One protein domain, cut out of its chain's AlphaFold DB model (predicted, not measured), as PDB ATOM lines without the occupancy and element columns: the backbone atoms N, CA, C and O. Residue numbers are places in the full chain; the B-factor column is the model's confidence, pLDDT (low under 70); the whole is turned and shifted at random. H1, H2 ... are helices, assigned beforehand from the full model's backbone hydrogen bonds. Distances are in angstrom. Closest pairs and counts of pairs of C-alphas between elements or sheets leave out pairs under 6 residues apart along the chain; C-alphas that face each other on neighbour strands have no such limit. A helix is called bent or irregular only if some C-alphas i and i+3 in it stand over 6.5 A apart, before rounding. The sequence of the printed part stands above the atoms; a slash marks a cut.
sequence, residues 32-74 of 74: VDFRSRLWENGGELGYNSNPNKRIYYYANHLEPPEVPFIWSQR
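What this domain is: This is residues 32 to 74 of the 74 residues of an uncharacterized protein of Gibberella zeae (UniProt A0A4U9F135). Two helices, H1 and then H2, follow each other along the length of the domain with a marked change of direction between them, and the chain then folds back from the far end of H2 in a stretch with no named element, residues 60 to 68. This returning stretch ends in a very short helix, H3, near H1, and the first and last printed C-alphas are 8.4 A apart. The printed part has 43 residues with three named helices, in the order H1, H2, H3, and no named strand; its class is all helix. It is compact, with a radius of gyration of the C-alphas of 10.5 A, and the C-alphas span 30 by 21 by 15 A.

Where its parts are: The longest helix is H1, residues 32 to 44, which measures 18.5 A from its first C-alpha, at (12.206, 27.571, 5.981), to its last, at (10.343, 44.608, -1.024). H2, residues 51 to 59, measures 14.4 A and ends with C-alpha 59 at (11.471, 53.005, 15.954). H2 is irregular: C-alphas 52 and 55 are 7.0 A apart, and its line is a rough one. H3 has four residues, 69 to 72, and measures 5.1 A; its C-alpha 72 is at (3.250, 33.622, 11.505).

How they stand to each other: H1 touches H2 with residues 39 to 43 alone. Their closest C-alphas, those of Glu 40 and Pro 51, are 6.2 A apart. The two helices run the same way at a steep tilt of 58 degrees, and their centres are 15.8 A apart. H3 is close to H1 but not clearly touching, with 1 pair of C-alphas within 8 A, those of Trp 39 and Trp 71 at 7.4 A. H2 and H3 are apart. In H1 every pair of O i and N i+4 is within hydrogen-bond range; in H2 3 of 5 are, and H3 is too short for such a pair, but its 1 pair of O i and N i+3 is within range.

The domain as a whole: The two C-alphas farthest apart, those of Phe 34 and His 61, are 30.5 A from each other. The printed part runs from residue 32 to residue 74, the chain's last residue, and has no cut. Both links are short but not tight: 6 residues lie between H1 and H2, and 9 between H2 and H3. The mean pLDDT of the printed part is 89.8; residues 32 and 74 are under 70, where the model's confidence is low.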
ATOM      1  N   VAL A  32      12.667  26.311   5.371       64.44
ATOM      2  CA  VAL A  32      12.206  27.571   5.981       64.44
ATOM      3  C   VAL A  32      12.766  28.803   5.247       64.44
ATOM      4  O   VAL A  32      12.104  29.841   5.171       64.44
ATOM      5  N   ASP A  33      13.944  28.670   4.641       77.12
ATOM      6  CA  ASP A  33      14.625  29.718   3.886       77.12
ATOM      7  C   ASP A  33      13.833  30.192   2.664       77.12
ATOM      8  O   ASP A  33      13.712  31.398   2.452       77.12
ATOM      9  N   PHE A  34      13.231  29.292   1.876       82.56
ATOM     10  CA  PHE A  34      12.482  29.701   0.681       82.56
ATOM     11  C   PHE A  34      11.259  30.532   1.061       82.56
ATOM     12  O   PHE A  34      10.999  31.593   0.498       82.56
ATOM     13  N   ARG A  35      10.539  30.072   2.079       84.62
ATOM     14  CA  ARG A  35       9.380  30.758   2.644       84.62
ATOM     15  C   ARG A  35       9.745  32.131   3.207       84.62
ATOM     16  O   ARG A  35       9.012  33.091   2.976       84.62
ATOM     17  N   SER A  36      10.873  32.226   3.909       87.88
ATOM     18  CA  SER A  36      11.372  33.489   4.463       87.88
ATOM     19  C   SER A  36      11.757  34.465   3.349       87.88
ATOM     20  O   SER A  36      11.332  35.619   3.369       87.88
ATOM     21  N   ARG A  37      12.454  33.980   2.314       90.19
ATOM     22  CA  ARG A  37      12.811  34.774   1.130       90.19
ATOM     23  C   ARG A  37      11.597  35.213   0.320       90.19
ATOM     24  O   ARG A  37      11.573  36.327  -0.184       90.19
ATOM     25  N   LEU A  38      10.577  34.367   0.188       89.94
ATOM     26  CA  LEU A  38       9.341  34.729  -0.503       89.94
ATOM     27  C   LEU A  38       8.614  35.864   0.229       89.94
ATOM     28  O   LEU A  38       8.091  36.778  -0.411       89.94
ATOM     29  N   TRP A  39       8.599  35.818   1.563       91.69
ATOM     30  CA  TRP A  39       8.045  36.892   2.379       91.69
ATOM     31  C   TRP A  39       8.840  38.191   2.204       91.69
ATOM     32  O   TRP A  39       8.253  39.225   1.901       91.69
ATOM     33  N   GLU A  40      10.168  38.128   2.297       93.25
ATOM     34  CA  GLU A  40      11.057  39.275   2.095       93.25
ATOM     35  C   GLU A  40      10.896  39.907   0.707       93.25
ATOM     36  O   GLU A  40      10.563  41.087   0.615       93.25
ATOM     37  N   ASN A  41      11.024  39.116  -0.363       95.25
ATOM     38  CA  ASN A  41      10.899  39.591  -1.743       95.25
ATOM     39  C   ASN A  41       9.521  40.218  -2.000       95.25
ATOM     40  O   ASN A  41       9.412  41.273  -2.625       95.25
ATOM     41  N   GLY A  42       8.451  39.586  -1.507       93.75
ATOM     42  CA  GLY A  42       7.103  40.147  -1.600       93.75
ATOM     43  C   GLY A  42       6.985  41.487  -0.871       93.75
ATOM     44  O   GLY A  42       6.321  42.396  -1.365       93.75
ATOM     45  N   GLY A  43       7.672  41.636   0.260       93.88
ATOM     46  CA  GLY A  43       7.647  42.845   1.072       93.88
ATOM     47  C   GLY A  43       8.488  43.973   0.482       93.88
ATOM     48  O   GLY A  43       8.175  45.147   0.679       93.88
ATOM     49  N   GLU A  44       9.562  43.649  -0.236       95.38
ATOM     50  CA  GLU A  44      10.343  44.608  -1.024       95.38
ATOM     51  C   GLU A  44       9.555  45.127  -2.228       95.38
ATOM     52  O   GLU A  44       9.573  46.325  -2.503       95.38
ATOM     53  N   LEU A  45       8.796  44.247  -2.888       95.94
ATOM     54  CA  LEU A  45       7.928  44.594  -4.015       95.94
ATOM     55  C   LEU A  45       6.594  45.236  -3.591       95.94
ATOM     56  O   LEU A  45       5.827  45.678  -4.441       95.94
ATOM     57  N   GLY A  46       6.310  45.309  -2.286       91.94
ATOM     58  CA  GLY A  46       5.087  45.912  -1.748       91.94
ATOM     59  C   GLY A  46       3.831  45.047  -1.893       91.94
ATOM     60  O   GLY A  46       2.723  45.549  -1.732       91.94
ATOM     61  N   TYR A  47       3.981  43.753  -2.178       91.38
ATOM     62  CA  TYR A  47       2.870  42.801  -2.267       91.38
ATOM     63  C   TYR A  47       2.386  42.317  -0.899       91.38
ATOM     64  O   TYR A  47       1.254  41.857  -0.768       91.38
ATOM     65  N   ASN A  48       3.242  42.385   0.121       89.88
ATOM     66  CA  ASN A  48       2.911  41.992   1.483       89.88
ATOM     67  C   ASN A  48       3.702  42.800   2.532       89.88
ATOM     68  O   ASN A  48       4.422  43.744   2.203       89.88
ATOM     69  N   SER A  49       3.529  42.465   3.816       90.50
ATOM     70  CA  SER A  49       4.314  43.065   4.895       90.50
ATOM     71  C   SER A  49       5.785  42.667   4.774       90.50
ATOM     72  O   SER A  49       6.094  41.525   4.476       90.50
ATOM     73  N   ASN A  50       6.714  43.594   5.019       93.06
ATOM     74  CA  ASN A  50       8.145  43.300   4.920       93.06
ATOM     75  C   ASN A  50       8.720  42.932   6.307       93.06
ATOM     76  O   ASN A  50       8.674  43.782   7.208       93.06
ATOM     77  N   PRO A  51       9.292  41.722   6.493       92.00
ATOM     78  CA  PRO A  51       9.814  41.283   7.789       92.00
ATOM     79  C   PRO A  51      10.945  42.185   8.313       92.00
ATOM     80  O   PRO A  51      11.014  42.445   9.517       92.00
ATOM     81  N   ASN A  52      11.760  42.755   7.421       93.81
ATOM     82  CA  ASN A  52      12.897  43.612   7.765       93.81
ATOM     83  C   ASN A  52      12.484  45.039   8.162       93.81
ATOM     84  O   ASN A  52      13.260  45.761   8.788       93.81
ATOM     85  N   LYS A  53      11.249  45.467   7.857       94.81
ATOM     86  CA  LYS A  53      10.751  46.809   8.214       94.81
ATOM     87  C   LYS A  53      10.128  46.887   9.607       94.81
ATOM     88  O   LYS A  53       9.795  47.981  10.052       94.81
ATOM     89  N   ARG A  54       9.992  45.778  10.339       90.62
ATOM     90  CA  ARG A  54       9.368  45.794  11.677       90.62
ATOM     91  C   ARG A  54      10.086  46.722  12.656       90.62
ATOM     92  O   ARG A  54       9.429  47.499  13.339       90.62
ATOM     93  N   ILE A  55      11.421  46.687  12.678       92.62
ATOM     94  CA  ILE A  55      12.224  47.578  13.532       92.62
ATOM     95  C   ILE A  55      11.984  49.040  13.152       92.62
ATOM     96  O   ILE A  55      11.816  49.875  14.033       92.62
ATOM     97  N   TYR A  56      11.910  49.336  11.851       94.38
ATOM     98  CA  TYR A  56      11.604  50.679  11.368       94.38
ATOM     99  C   TYR A  56      10.255  51.180  11.901       94.38
ATOM    100  O   TYR A  56      10.202  52.287  12.429       94.38
ATOM    101  N   TYR A  57       9.185  50.379  11.827       95.94
ATOM    102  CA  TYR A  57       7.872  50.785  12.346       95.94
ATOM    103  C   TYR A  57       7.927  51.108  13.843       95.94
ATOM    104  O   TYR A  57       7.561  52.213  14.242       95.94
ATOM    105  N   TYR A  58       8.489  50.208  14.657       94.06
ATOM    106  CA  TYR A  58       8.610  50.435  16.101       94.06
ATOM    107  C   TYR A  58       9.467  51.659  16.445       94.06
ATOM    108  O   TYR A  58       9.090  52.441  17.314       94.06
ATOM    109  N   ALA A  59      10.586  51.860  15.742       97.44
ATOM    110  CA  ALA A  59      11.471  53.005  15.954       97.44
ATOM    111  C   ALA A  59      10.815  54.350  15.602       97.44
ATOM    112  O   ALA A  59      11.211  55.379  16.138       97.44
ATOM    113  N   ASN A  60       9.813  54.346  14.721       97.56
ATOM    114  CA  ASN A  60       9.071  55.541  14.321       97.56
ATOM    115  C   ASN A  60       7.720  55.675  15.042       97.56
ATOM    116  O   ASN A  60       6.904  56.499  14.640       97.56
ATOM    117  N   HIS A  61       7.466  54.878  16.088       96.00
ATOM    118  CA  HIS A  61       6.177  54.836  16.791       96.00
ATOM    119  C   HIS A  61       4.979  54.590  15.854       96.00
ATOM    120  O   HIS A  61       3.877  55.084  16.089       96.00
ATOM    121  N   LEU A  62       5.202  53.831  14.780       96.38
ATOM    122  CA  LEU A  62       4.175  53.412  13.835       96.38
ATOM    123  C   LEU A  62       3.733  51.983  14.153       96.38
ATOM    124  O   LEU A  62       4.557  51.128  14.486       96.38
ATOM    125  N   GLU A  63       2.439  51.715  13.988       93.50
ATOM    126  CA  GLU A  63       1.908  50.356  14.075       93.50
ATOM    127  C   GLU A  63       2.436  49.538  12.880       93.50
ATOM    128  O   GLU A  63       2.232  49.941  11.726       93.50
ATOM    129  N   PRO A  64       3.148  48.417  13.100       92.44
ATOM    130  CA  PRO A  64       3.588  47.575  12.002       92.44
ATOM    131  C   PRO A  64       2.381  46.900  11.334       92.44
ATOM    132  O   PRO A  64       1.420  46.542  12.017       92.44
ATOM    133  N   PRO A  65       2.438  46.645  10.017       91.50
ATOM    134  CA  PRO A  65       1.428  45.841   9.348       91.50
ATOM    135  C   PRO A  65       1.287  44.473  10.017       91.50
ATOM    136  O   PRO A  65       2.285  43.877  10.441       91.50
ATOM    137  N   GLU A  66       0.059  43.960  10.057       90.50
ATOM    138  CA  GLU A  66      -0.204  42.605  10.530       90.50
ATOM    139  C   GLU A  66       0.657  41.597   9.751       90.50
ATOM    140  O   GLU A  66       0.958  41.778   8.566       90.50
ATOM    141  N   VAL A  67       1.093  40.536  10.431       90.38
ATOM    142  CA  VAL A  67       1.780  39.411   9.794       90.38
ATOM    143  C   VAL A  67       0.725  38.359   9.463       90.38
ATOM    144  O   VAL A  67       0.214  37.729  10.390       90.38
ATOM    145  N   PRO A  68       0.391  38.139   8.177       85.62
ATOM    146  CA  PRO A  68      -0.545  37.101   7.779       85.62
ATOM    147  C   PRO A  68      -0.261  35.744   8.398       85.62
ATOM    148  O   PRO A  68       0.895  35.340   8.542       85.62
ATOM    149  N   PHE A  69      -1.345  35.015   8.682       86.62
ATOM    150  CA  PHE A  69      -1.309  33.688   9.298       86.62
ATOM    151  C   PHE A  69      -0.297  32.773   8.626       86.62
ATOM    152  O   PHE A  69       0.468  32.096   9.310       86.62
ATOM    153  N   ILE A  70      -0.251  32.805   7.287       83.62
ATOM    154  CA  ILE A  70       0.687  31.974   6.560       83.62
ATOM    155  C   ILE A  70       2.101  32.211   7.041       83.62
ATOM    156  O   ILE A  70       2.708  31.190   7.262       83.62
ATOM    157  N   TRP A  71       2.588  33.435   7.290       86.06
ATOM    158  CA  TRP A  71       3.965  33.760   7.713       86.06
ATOM    159  C   TRP A  71       4.189  33.752   9.230       86.06
ATOM    160  O   TRP A  71       5.336  33.768   9.668       86.06
ATOM    161  N   SER A  72       3.129  33.690  10.041       85.38
ATOM    162  CA  SER A  72       3.250  33.622  11.505       85.38
ATOM    163  C   SER A  72       3.529  32.211  12.034       85.38
ATOM    164  O   SER A  72       3.974  32.059  13.172       85.38
ATOM    165  N   GLN A  73       3.293  31.179  11.218       81.12
ATOM    166  CA  GLN A  73       3.610  29.790  11.562       81.12
ATOM    167  C   GLN A  73       5.126  29.537  11.531       81.12
ATOM    168  O   GLN A  73       5.813  30.020  10.620       81.12
ATOM    169  N   ARG A  74       5.626  28.776  12.512       67.31
ATOM    170  CA  ARG A  74       7.015  28.293  12.569       67.31
ATOM    171  C   ARG A  74       7.203  27.038  11.733       67.31
ATOM    172  O   ARG A  74       6.284  26.191  11.759       67.31
TER     173      ARG A  74